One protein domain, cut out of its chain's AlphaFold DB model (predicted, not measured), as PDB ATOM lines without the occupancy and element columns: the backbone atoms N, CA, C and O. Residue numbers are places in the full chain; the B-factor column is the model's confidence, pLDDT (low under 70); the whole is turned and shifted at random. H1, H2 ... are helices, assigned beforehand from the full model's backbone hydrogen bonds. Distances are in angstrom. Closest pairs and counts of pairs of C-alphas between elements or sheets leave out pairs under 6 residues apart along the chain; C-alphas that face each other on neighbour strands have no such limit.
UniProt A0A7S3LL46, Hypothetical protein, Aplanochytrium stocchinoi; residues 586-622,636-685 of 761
ATOM      1  N   LEU A 586      24.696  28.512   9.896       80.94
ATOM      2  CA  LEU A 586      24.462  27.763  11.144       80.94
ATOM      3  C   LEU A 586      23.850  28.642  12.242       80.94
ATOM      4  O   LEU A 586      23.056  28.176  13.062       80.94
ATOM      5  N   LEU A 587      24.193  29.931  12.238       79.31
ATOM      6  CA  LEU A 587      23.680  30.912  13.192       79.31
ATOM      7  C   LEU A 587      22.167  31.105  13.075       79.31
ATOM      8  O   LEU A 587      21.517  31.246  14.104       79.31
ATOM      9  N   GLN A 588      21.589  31.067  11.869       81.94
ATOM     10  CA  GLN A 588      20.144  31.253  11.689       81.94
ATOM     11  C   GLN A 588      19.356  30.129  12.371       81.94
ATOM     12  O   GLN A 588      18.371  30.388  13.067       81.94
ATOM     13  N   TYR A 589      19.846  28.891  12.255       82.00
ATOM     14  CA  TYR A 589      19.245  27.742  12.922       82.00
ATOM     15  C   TYR A 589      19.360  27.853  14.437       82.00
ATOM     16  O   TYR A 589      18.354  27.731  15.125       82.00
ATOM     17  N   ILE A 590      20.552  28.136  14.968       83.94
ATOM     18  CA  ILE A 590      20.765  28.195  16.422       83.94
ATOM     19  C   ILE A 590      19.956  29.342  17.041       83.94
ATOM     20  O   ILE A 590      19.264  29.149  18.040       83.94
ATOM     21  N   LEU A 591      20.003  30.529  16.437       82.50
ATOM     22  CA  LEU A 591      19.402  31.737  16.997       82.50
ATOM     23  C   LEU A 591      17.866  31.716  16.932       82.50
ATOM     24  O   LEU A 591      17.220  32.262  17.822       82.50
ATOM     25  N   GLY A 592      17.281  31.058  15.925       86.00
ATOM     26  CA  GLY A 592      15.844  30.771  15.878       86.00
ATOM     27  C   GLY A 592      15.439  29.602  16.786       86.00
ATOM     28  O   GLY A 592      14.379  29.637  17.413       86.00
ATOM     29  N   PHE A 593      16.296  28.586  16.918       87.50
ATOM     30  CA  PHE A 593      16.009  27.388  17.708       87.50
ATOM     31  C   PHE A 593      16.011  27.650  19.214       87.50
ATOM     32  O   PHE A 593      15.139  27.143  19.909       87.50
ATOM     33  N   VAL A 594      16.929  28.469  19.736       87.62
ATOM     34  CA  VAL A 594      16.999  28.791  21.175       87.62
ATOM     35  C   VAL A 594      15.677  29.355  21.734       87.62
ATOM     36  O   VAL A 594      15.169  28.800  22.713       87.62
ATOM     37  N   PRO A 595      15.065  30.409  21.160       85.19
ATOM     38  CA  PRO A 595      13.793  30.923  21.659       85.19
ATOM     39  C   PRO A 595      12.634  29.944  21.426       85.19
ATOM     40  O   PRO A 595      11.755  29.856  22.279       85.19
ATOM     41  N   LEU A 596      12.641  29.153  20.345       87.75
ATOM     42  CA  LEU A 596      11.647  28.089  20.145       87.75
ATOM     43  C   LEU A 596      11.753  26.994  21.213       87.75
ATOM     44  O   LEU A 596      10.739  26.569  21.761       87.75
ATOM     45  N   TYR A 597      12.971  26.581  21.556       88.31
ATOM     46  CA  TYR A 597      13.236  25.628  22.627       88.31
ATOM     47  C   TYR A 597      12.783  26.177  23.987       88.31
ATOM     48  O   TYR A 597      12.161  25.461  24.773       88.31
ATOM     49  N   LEU A 598      13.006  27.467  24.255       83.69
ATOM     50  CA  LEU A 598      12.475  28.128  25.451       83.69
ATOM     51  C   LEU A 598      10.939  28.134  25.475       83.69
ATOM     52  O   LEU A 598      10.349  27.784  26.490       83.69
ATOM     53  N   VAL A 599      10.267  28.454  24.365       88.75
ATOM     54  CA  VAL A 599       8.796  28.348  24.291       88.75
ATOM     55  C   VAL A 599       8.340  26.914  24.558       88.75
ATOM     56  O   VAL A 599       7.428  26.695  25.353       88.75
ATOM     57  N   PHE A 600       8.989  25.934  23.933       88.50
ATOM     58  CA  PHE A 600       8.638  24.528  24.080       88.50
ATOM     59  C   PHE A 600       8.826  24.030  25.519       88.50
ATOM     60  O   PHE A 600       7.955  23.347  26.054       88.50
ATOM     61  N   THR A 601       9.916  24.413  26.186       84.00
ATOM     62  CA  THR A 601      10.141  24.074  27.601       84.00
ATOM     63  C   THR A 601       9.093  24.710  28.514       84.00
ATOM     64  O   THR A 601       8.587  24.023  29.400       84.00
ATOM     65  N   ILE A 602       8.690  25.962  28.262       83.56
ATOM     66  CA  ILE A 602       7.596  26.623  28.997       83.56
ATOM     67  C   ILE A 602       6.270  25.876  28.795       83.56
ATOM     68  O   ILE A 602       5.566  25.596  29.766       83.56
ATOM     69  N   LEU A 603       5.930  25.525  27.553       85.12
ATOM     70  CA  LEU A 603       4.703  24.789  27.236       85.12
ATOM     71  C   LEU A 603       4.703  23.387  27.852       85.12
ATOM     72  O   LEU A 603       3.698  22.973  28.422       85.12
ATOM     73  N   LYS A 604       5.839  22.681  27.816       85.50
ATOM     74  CA  LYS A 604       5.997  21.366  28.447       85.50
ATOM     75  C   LYS A 604       5.818  21.445  29.963       85.50
ATOM     76  O   LYS A 604       5.081  20.645  30.531       85.50
ATOM     77  N   LEU A 605       6.444  22.430  30.611       80.88
ATOM     78  CA  LEU A 605       6.278  22.677  32.048       80.88
ATOM     79  C   LEU A 605       4.818  22.979  32.409       80.88
ATOM     80  O   LEU A 605       4.347  22.552  33.461       80.88
ATOM     81  N   ARG A 606       4.090  23.675  31.530       82.50
ATOM     82  CA  ARG A 606       2.663  23.956  31.709       82.50
ATOM     83  C   ARG A 606       1.790  22.715  31.528       82.50
ATOM     84  O   ARG A 606       0.942  22.469  32.377       82.50
ATOM     85  N   GLY A 607       2.041  21.903  30.502       81.19
ATOM     86  CA  GLY A 607       1.330  20.636  30.305       81.19
ATOM     87  C   GLY A 607       1.518  19.679  31.486       81.19
ATOM     88  O   GLY A 607       0.559  19.081  31.961       81.19
ATOM     89  N   MET A 608       2.730  19.624  32.052       78.81
ATOM     90  CA  MET A 608       3.004  18.864  33.281       78.81
ATOM     91  C   MET A 608       2.294  19.426  34.523       78.81
ATOM     92  O   MET A 608       2.109  18.714  35.510       78.81
ATOM     93  N   LYS A 609       1.938  20.719  34.521       74.81
ATOM     94  CA  LYS A 609       1.197  21.355  35.621       74.81
ATOM     95  C   LYS A 609      -0.278  21.006  35.525       74.81
ATOM     96  O   LYS A 609      -0.880  20.652  36.533       74.81
ATOM     97  N   GLU A 610      -0.837  21.093  34.322       78.44
ATOM     98  CA  GLU A 610      -2.235  20.758  34.040       78.44
ATOM     99  C   GLU A 610      -2.517  19.265  34.277       78.44
ATOM    100  O   GLU A 610      -3.591  18.925  34.763       78.44
ATOM    101  N   SER A 611      -1.527  18.385  34.081       80.88
ATOM    102  CA  SER A 611      -1.637  16.958  34.425       80.88
ATOM    103  C   SER A 611      -1.557  16.644  35.929       80.88
ATOM    104  O   SER A 611      -1.597  15.476  36.312       80.88
ATOM    105  N   GLY A 612      -1.416  17.651  36.803       75.88
ATOM    106  CA  GLY A 612      -1.396  17.472  38.261       75.88
ATOM    107  C   GLY A 612      -0.154  16.758  38.814       75.88
ATOM    108  O   GLY A 612      -0.089  16.480  40.008       75.88
ATOM    109  N   GLN A 613       0.856  16.480  37.982       68.44
ATOM    110  CA  GLN A 613       2.074  15.761  38.385       68.44
ATOM    111  C   GLN A 613       3.130  16.652  39.056       68.44
ATOM    112  O   GLN A 613       4.156  16.157  39.523       68.44
ATOM    113  N   LEU A 614       2.909  17.967  39.115       63.69
ATOM    114  CA  LEU A 614       3.830  18.895  39.766       63.69
ATOM    115  C   LEU A 614       3.524  18.999  41.271       63.69
ATOM    116  O   LEU A 614       2.462  19.499  41.644       63.69
ATOM    117  N   PRO A 615       4.446  18.576  42.159       55.62
ATOM    118  CA  PRO A 615       4.223  18.620  43.598       55.62
ATOM    119  C   PRO A 615       4.063  20.066  44.089       55.62
ATOM    120  O   PRO A 615       4.917  20.928  43.853       55.62
ATOM    121  N   VAL A 616       2.961  20.316  44.802       55.97
ATOM    122  CA  VAL A 616       2.651  21.598  45.446       55.97
ATOM    123  C   VAL A 616       3.704  21.882  46.517       55.97
ATOM    124  O   VAL A 616       3.883  21.116  47.464       55.97
ATOM    125  N   LEU A 617       4.444  22.978  46.356       50.88
ATOM    126  CA  LEU A 617       5.603  23.291  47.188       50.88
ATOM    127  C   LEU A 617       5.215  24.308  48.267       50.88
ATOM    128  O   LEU A 617       5.105  25.504  48.011       50.88
ATOM    129  N   TYR A 618       5.009  23.816  49.488       43.09
ATOM    130  CA  TYR A 618       4.665  24.638  50.647       43.09
ATOM    131  C   TYR A 618       5.850  25.523  51.068       43.09
ATOM    132  O   TYR A 618       6.914  25.024  51.443       43.09
ATOM    133  N   ILE A 619       5.662  26.848  51.047       45.56
ATOM    134  CA  ILE A 619       6.616  27.831  51.584       45.56
ATOM    135  C   ILE A 619       6.168  28.213  53.005       45.56
ATOM    136  O   ILE A 619       5.200  28.953  53.168       45.56
ATOM    137  N   PRO A 620       6.839  27.750  54.069       44.47
ATOM    138  CA  PRO A 620       6.422  28.064  55.435       44.47
ATOM    139  C   PRO A 620       6.865  29.469  55.901       44.47
ATOM    140  O   PRO A 620       7.991  29.905  55.645       44.47
ATOM    141  N   LYS A 621       5.993  30.148  56.671       39.41
ATOM    142  CA  LYS A 621       6.150  31.524  57.205       39.41
ATOM    143  C   LYS A 621       7.501  31.765  57.932       39.41
ATOM    144  O   LYS A 621       8.013  30.906  58.668       39.41
ATOM    145  N   LYS A 622       8.069  32.974  57.756       39.66
ATOM    146  CA  LYS A 622       9.257  33.501  58.473       39.66
ATOM    147  C   LYS A 622       8.900  33.814  59.939       39.66
ATOM    148  O   LYS A 622       8.102  34.711  60.184       39.66
ATOM    149  N   TYR A 636      30.400  40.468  57.271       58.22
ATOM    150  CA  TYR A 636      30.419  41.160  55.986       58.22
ATOM    151  C   TYR A 636      30.176  40.198  54.814       58.22
ATOM    152  O   TYR A 636      29.287  40.425  53.996       58.22
ATOM    153  N   ARG A 637      30.869  39.051  54.798       53.69
ATOM    154  CA  ARG A 637      30.676  38.011  53.773       53.69
ATOM    155  C   ARG A 637      29.323  37.315  53.897       53.69
ATOM    156  O   ARG A 637      28.676  37.083  52.883       53.69
ATOM    157  N   TYR A 638      28.847  37.061  55.118       59.97
ATOM    158  CA  TYR A 638      27.537  36.439  55.316       59.97
ATOM    159  C   TYR A 638      26.378  37.370  54.941       59.97
ATOM    160  O   TYR A 638      25.414  36.911  54.342       59.97
ATOM    161  N   ASN A 639      26.454  38.676  55.227       60.78
ATOM    162  CA  ASN A 639      25.397  39.607  54.816       60.78
ATOM    163  C   ASN A 639      25.375  39.841  53.302       60.78
ATOM    164  O   ASN A 639      24.285  39.921  52.733       60.78
ATOM    165  N   PHE A 640      26.536  39.895  52.642       63.41
ATOM    166  CA  PHE A 640      26.603  39.957  51.179       63.41
ATOM    167  C   PHE A 640      26.041  38.680  50.548       63.41
ATOM    168  O   PHE A 640      25.133  38.736  49.728       63.41
ATOM    169  N   LEU A 641      26.472  37.508  51.018       62.59
ATOM    170  CA  LEU A 641      25.982  36.233  50.500       62.59
ATOM    171  C   LEU A 641      24.486  36.049  50.789       62.59
ATOM    172  O   LEU A 641      23.741  35.602  49.929       62.59
ATOM    173  N   LYS A 642      24.002  36.490  51.954       68.38
ATOM    174  CA  LYS A 642      22.579  36.463  52.302       68.38
ATOM    175  C   LYS A 642      21.747  37.416  51.450       68.38
ATOM    176  O   LYS A 642      20.629  37.060  51.098       68.38
ATOM    177  N   THR A 643      22.250  38.605  51.126       71.38
ATOM    178  CA  THR A 643      21.535  39.546  50.246       71.38
ATOM    179  C   THR A 643      21.550  39.073  48.797       71.38
ATOM    180  O   THR A 643      20.499  39.109  48.162       71.38
ATOM    181  N   SER A 644      22.670  38.537  48.308       61.94
ATOM    182  CA  SER A 644      22.768  37.943  46.971       61.94
ATOM    183  C   SER A 644      21.893  36.703  46.839       61.94
ATOM    184  O   SER A 644      21.055  36.671  45.951       61.94
ATOM    185  N   VAL A 645      21.970  35.740  47.763       67.75
ATOM    186  CA  VAL A 645      21.103  34.547  47.769       67.75
ATOM    187  C   VAL A 645      19.634  34.929  47.936       67.75
ATOM    188  O   VAL A 645      18.780  34.321  47.304       67.75
ATOM    189  N   TYR A 646      19.311  35.952  48.733       73.31
ATOM    190  CA  TYR A 646      17.933  36.430  48.845       73.31
ATOM    191  C   TYR A 646      17.426  37.034  47.531       73.31
ATOM    192  O   TYR A 646      16.327  36.692  47.110       73.31
ATOM    193  N   LYS A 647      18.226  37.871  46.855       71.19
ATOM    194  CA  LYS A 647      17.890  38.435  45.536       71.19
ATOM    195  C   LYS A 647      17.795  37.355  44.457       71.19
ATOM    196  O   LYS A 647      16.852  37.377  43.674       71.19
ATOM    197  N   LEU A 648      18.715  36.392  44.452       68.00
ATOM    198  CA  LEU A 648      18.709  35.256  43.531       68.00
ATOM    199  C   LEU A 648      17.462  34.405  43.753       68.00
ATOM    200  O   LEU A 648      16.743  34.139  42.806       68.00
ATOM    201  N   ASN A 649      17.138  34.081  45.005       75.75
ATOM    202  CA  ASN A 649      15.936  33.328  45.354       75.75
ATOM    203  C   ASN A 649      14.649  34.094  44.996       75.75
ATOM    204  O   ASN A 649      13.685  33.505  44.529       75.75
ATOM    205  N   LEU A 650      14.637  35.421  45.149       74.69
ATOM    206  CA  LEU A 650      13.520  36.271  44.733       74.69
ATOM    207  C   LEU A 650      13.354  36.278  43.205       74.69
ATOM    208  O   LEU A 650      12.240  36.124  42.716       74.69
ATOM    209  N   ASN A 651      14.453  36.410  42.456       67.81
ATOM    210  CA  ASN A 651      14.460  36.333  40.993       67.81
ATOM    211  C   ASN A 651      14.094  34.933  40.501       67.81
ATOM    212  O   ASN A 651      13.414  34.802  39.493       67.81
ATOM    213  N   LEU A 652      14.476  33.894  41.237       63.25
ATOM    214  CA  LEU A 652      14.072  32.519  40.988       63.25
ATOM    215  C   LEU A 652      12.593  32.317  41.169       63.25
ATOM    216  O   LEU A 652      11.956  31.663  40.360       63.25
ATOM    217  N   LEU A 653      12.065  32.837  42.270       67.00
ATOM    218  CA  LEU A 653      10.660  32.713  42.571       67.00
ATOM    219  C   LEU A 653       9.846  33.539  41.575       67.00
ATOM    220  O   LEU A 653       8.754  33.123  41.221       67.00
ATOM    221  N   LYS A 654      10.402  34.642  41.050       68.75
ATOM    222  CA  LYS A 654       9.853  35.353  39.888       68.75
ATOM    223  C   LYS A 654       9.947  34.534  38.605       68.75
ATOM    224  O   LYS A 654       8.962  34.466  37.895       68.75
ATOM    225  N   ALA A 655      11.084  33.912  38.301       64.81
ATOM    226  CA  ALA A 655      11.277  33.128  37.082       64.81
ATOM    227  C   ALA A 655      10.397  31.874  37.093       64.81
ATOM    228  O   ALA A 655       9.637  31.648  36.165       64.81
ATOM    229  N   ARG A 656      10.400  31.115  38.189       69.12
ATOM    230  CA  ARG A 656       9.451  30.028  38.440       69.12
ATOM    231  C   ARG A 656       8.020  30.547  38.476       69.12
ATOM    232  O   ARG A 656       7.150  29.914  37.913       69.12
ATOM    233  N   GLY A 657       7.774  31.701  39.081       68.25
ATOM    234  CA  GLY A 657       6.477  32.365  39.053       68.25
ATOM    235  C   GLY A 657       6.036  32.705  37.634       68.25
ATOM    236  O   GLY A 657       4.880  32.539  37.335       68.25
ATOM    237  N   LEU A 658       6.931  33.081  36.725       66.31
ATOM    238  CA  LEU A 658       6.643  33.320  35.308       66.31
ATOM    239  C   LEU A 658       6.446  32.015  34.526       66.31
ATOM    240  O   LEU A 658       5.578  31.945  33.659       66.31
ATOM    241  N   LEU A 659       7.233  30.981  34.830       63.31
ATOM    242  CA  LEU A 659       7.204  29.676  34.159       63.31
ATOM    243  C   LEU A 659       6.035  28.797  34.626       63.31
ATOM    244  O   LEU A 659       5.487  28.015  33.858       63.31
ATOM    245  N   THR A 660       5.669  28.907  35.898       60.50
ATOM    246  CA  THR A 660       4.671  28.089  36.601       60.50
ATOM    247  C   THR A 660       3.451  28.921  37.011       60.50
ATOM    248  O   THR A 660       2.589  28.417  37.733       60.50
ATOM    249  N   SER A 661       3.375  30.178  36.558       58.53
ATOM    250  CA  SER A 661       2.416  31.203  36.987       58.53
ATOM    251  C   SER A 661       0.998  30.691  37.125       58.53
ATOM    252  O   SER A 661       0.447  30.035  36.241       58.53
ATOM    253  N   GLU A 662       0.419  31.010  38.270       60.78
ATOM    254  CA  GLU A 662      -1.010  30.984  38.556       60.78
ATOM    255  C   GLU A 662      -1.758  32.028  37.702       60.78
ATOM    256  O   GLU A 662      -2.894  31.804  37.298       60.78
ATOM    257  N   ASP A 663      -1.068  33.108  37.311       66.19
ATOM    258  CA  ASP A 663      -1.565  34.128  36.393       66.19
ATOM    259  C   ASP A 663      -1.138  33.815  34.949       66.19
ATOM    260  O   ASP A 663      -0.033  34.142  34.493       66.19
ATOM    261  N   THR A 664      -2.024  33.127  34.229       77.75
ATOM    262  CA  THR A 664      -1.806  32.689  32.841       77.75
ATOM    263  C   THR A 664      -1.606  33.851  31.862       77.75
ATOM    264  O   THR A 664      -1.047  33.647  30.780       77.75
ATOM    265  N   TYR A 665      -2.012  35.072  32.224       82.31
ATOM    266  CA  TYR A 665      -1.957  36.235  31.344       82.31
ATOM    267  C   TYR A 665      -0.517  36.672  31.043       82.31
ATOM    268  O   TYR A 665      -0.136  36.814  29.877       82.31
ATOM    269  N   VAL A 666       0.312  36.820  32.082       80.50
ATOM    270  CA  VAL A 666       1.701  37.292  31.943       80.50
ATOM    271  C   VAL A 666       2.557  36.264  31.202       80.50
ATOM    272  O   VAL A 666       3.306  36.620  30.290       80.50
ATOM    273  N   THR A 667       2.402  34.977  31.521       82.88
ATOM    274  CA  THR A 667       3.132  33.893  30.846       82.88
ATOM    275  C   THR A 667       2.745  33.788  29.373       82.88
ATOM    276  O   THR A 667       3.621  33.671  28.519       82.88
ATOM    277  N   ASN A 668       1.454  33.907  29.041       86.00
ATOM    278  CA  ASN A 668       1.001  33.914  27.648       86.00
ATOM    279  C   ASN A 668       1.560  35.113  26.872       86.00
ATOM    280  O   ASN A 668       1.923  34.974  25.704       86.00
ATOM    281  N   MET A 669       1.651  36.287  27.503       87.62
ATOM    282  CA  MET A 669       2.279  37.457  26.892       87.62
ATOM    283  C   MET A 669       3.770  37.210  26.635       87.62
ATOM    284  O   MET A 669       4.255  37.510  25.546       87.62
ATOM    285  N   PHE A 670       4.476  36.600  27.590       84.44
ATOM    286  CA  PHE A 670       5.887  36.257  27.440       84.44
ATOM    287  C   PHE A 670       6.118  35.237  26.319       84.44
ATOM    288  O   PHE A 670       6.968  35.470  25.466       84.44
ATOM    289  N   ILE A 671       5.312  34.169  26.250       88.06
ATOM    290  CA  ILE A 671       5.360  33.177  25.162       88.06
ATOM    291  C   ILE A 671       5.127  33.852  23.807       88.06
ATOM    292  O   ILE A 671       5.892  33.621  22.874       88.06
ATOM    293  N   LYS A 672       4.114  34.723  23.694       90.19
ATOM    294  CA  LYS A 672       3.837  35.467  22.454       90.19
ATOM    295  C   LYS A 672       5.016  36.346  22.048       90.19
ATOM    296  O   LYS A 672       5.388  36.343  20.880       90.19
ATOM    297  N   ILE A 673       5.619  37.070  22.992       89.19
ATOM    298  CA  ILE A 673       6.804  37.896  22.724       89.19
ATOM    299  C   ILE A 673       7.968  37.014  22.271       89.19
ATOM    300  O   ILE A 673       8.578  37.320  21.253       89.19
ATOM    301  N   LEU A 674       8.246  35.909  22.967       86.00
ATOM    302  CA  LEU A 674       9.324  34.987  22.607       86.00
ATOM    303  C   LEU A 674       9.121  34.385  21.212       86.00
ATOM    304  O   LEU A 674      10.082  34.241  20.465       86.00
ATOM    305  N   LEU A 675       7.876  34.077  20.849       90.38
ATOM    306  CA  LEU A 675       7.517  33.519  19.549       90.38
ATOM    307  C   LEU A 675       7.619  34.565  18.430       90.38
ATOM    308  O   LEU A 675       8.132  34.257  17.360       90.38
ATOM    309  N   ILE A 676       7.220  35.817  18.687       91.94
ATOM    310  CA  ILE A 676       7.450  36.941  17.762       91.94
ATOM    311  C   ILE A 676       8.951  37.173  17.579       91.94
ATOM    312  O   ILE A 676       9.406  37.354  16.457       91.94
ATOM    313  N   VAL A 677       9.722  37.143  18.666       88.62
ATOM    314  CA  VAL A 677      11.182  37.274  18.641       88.62
ATOM    315  C   VAL A 677      11.782  36.140  17.807       88.62
ATOM    316  O   VAL A 677      12.496  36.429  16.854       88.62
ATOM    317  N   ALA A 678      11.418  34.881  18.066       89.50
ATOM    318  CA  ALA A 678      11.855  33.726  17.279       89.50
ATOM    319  C   ALA A 678      11.519  33.871  15.789       89.50
ATOM    320  O   ALA A 678      12.369  33.627  14.937       89.50
ATOM    321  N   PHE A 679      10.302  34.320  15.473       90.00
ATOM    322  CA  PHE A 679       9.866  34.560  14.103       90.00
ATOM    323  C   PHE A 679      10.723  35.646  13.445       90.00
ATOM    324  O   PHE A 679      11.336  35.408  12.411       90.00
ATOM    325  N   VAL A 680      10.859  36.813  14.073       89.00
ATOM    326  CA  VAL A 680      11.694  37.905  13.554       89.00
ATOM    327  C   VAL A 680      13.137  37.439  13.357       89.00
ATOM    328  O   VAL A 680      13.705  37.684  12.304       89.00
ATOM    329  N   LEU A 681      13.715  36.709  14.309       85.62
ATOM    330  CA  LEU A 681      15.070  36.160  14.199       85.62
ATOM    331  C   LEU A 681      15.216  35.118  13.085       85.62
ATOM    332  O   LEU A 681      16.290  35.017  12.501       85.62
ATOM    333  N   SER A 682      14.152  34.380  12.765       86.38
ATOM    334  CA  SER A 682      14.151  33.398  11.680       86.38
ATOM    335  C   SER A 682      14.028  34.038  10.292       86.38
ATOM    336  O   SER A 682      14.541  33.469   9.331       86.38
ATOM    337  N   PHE A 683      13.349  35.189  10.181       85.88
ATOM    338  CA  PHE A 683      13.115  35.896   8.911       85.88
ATOM    339  C   PHE A 683      14.112  37.025   8.637       85.88
ATOM    340  O   PHE A 683      14.309  37.403   7.481       85.88
ATOM    341  N   VAL A 684      14.721  37.601   9.676       86.44
ATOM    342  CA  VAL A 684      15.731  38.644   9.499       86.44
ATOM    343  C   VAL A 684      16.986  37.990   8.931       86.44
ATOM    344  O   VAL A 684      17.544  37.092   9.563       86.44
ATOM    345  N   PRO A 685      17.463  38.438   7.758       81.69
ATOM    346  CA  PRO A 685      18.645  37.861   7.156       81.69
ATOM    347  C   PRO A 685      19.836  38.107   8.084       81.69
ATOM    348  O   PRO A 685      20.204  39.244   8.400       81.69
TER     349      PRO A 685
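What this domain is: This is residues 586 to 622 and 636 to 685 of the 761 residues of the protein "Hypothetical protein" of Aplanochytrium stocchinoi (UniProt A0A7S3LL46). Two helices, H1 and H3, lie side by side and run opposite ways, and a third, H2, sticks out from one end of this pair as a long arm with residues 636 to 656, so that the whole makes an L. A second, unnamed arm, residues 615 to 622, also stands free. The printed part has 87 residues with three named helices, in the order H1, H2, H3, and no named strand; the class is all helix. It is loose, with a radius of gyration of the C-alphas of 17.1 A, and only just flat, spanning 50 by 38 by 21 A.

How they stand to each other: H1, residues 586 to 610, is the longest helix and has a kink of 26 degrees near residue 595. It touches H3, residues 664 to 683, at a shallow tilt of 19 degrees, opposite ways; their closest C-alphas, of Gly 592 and Ala 678, are 5.2 A apart. H2, residues 636 to 659, only just touches H1, with 3 pairs of C-alphas within 8 A, using residue 659 alone against residues 602 to 606; the closest C-alphas, of Ile 602 and Leu 659, are 6.0 A apart, and the lines are about perpendicular at 81 degrees. H2 and H3 only just touch, with 3 such pairs, and only at the corner by their link, the closest C-alphas being those of Leu 658 and Thr 667, 5.7 A apart; their lines are about perpendicular at 84 degrees. Every O i to N i+4 pair is within hydrogen-bond range in H2 and H3, and 20 of 21 in H1.

Where its parts are: H1 measures 35.9 A from C-alpha 586 at (24.462, 27.763, 11.144) to C-alpha 610. H2 measures 33.9 A and begins at C-alpha 636 at (30.419, 41.160, 55.986). H3 measures 28.4 A and ends at C-alpha 683 at (13.115, 35.896, 8.911).

The domain as a whole: The two C-alphas farthest apart, of Lys 622 and Pro 685, are 52.4 A apart. Residues 623 to 635 are not printed, and C-alphas 622 and 636 across the cut are 22.6 A apart. The link H2 to H3 is tight. Mean pLDDT of the printed part is 74.6, and 33 residues are under 70, among them 613 to 622 and 651 to 663.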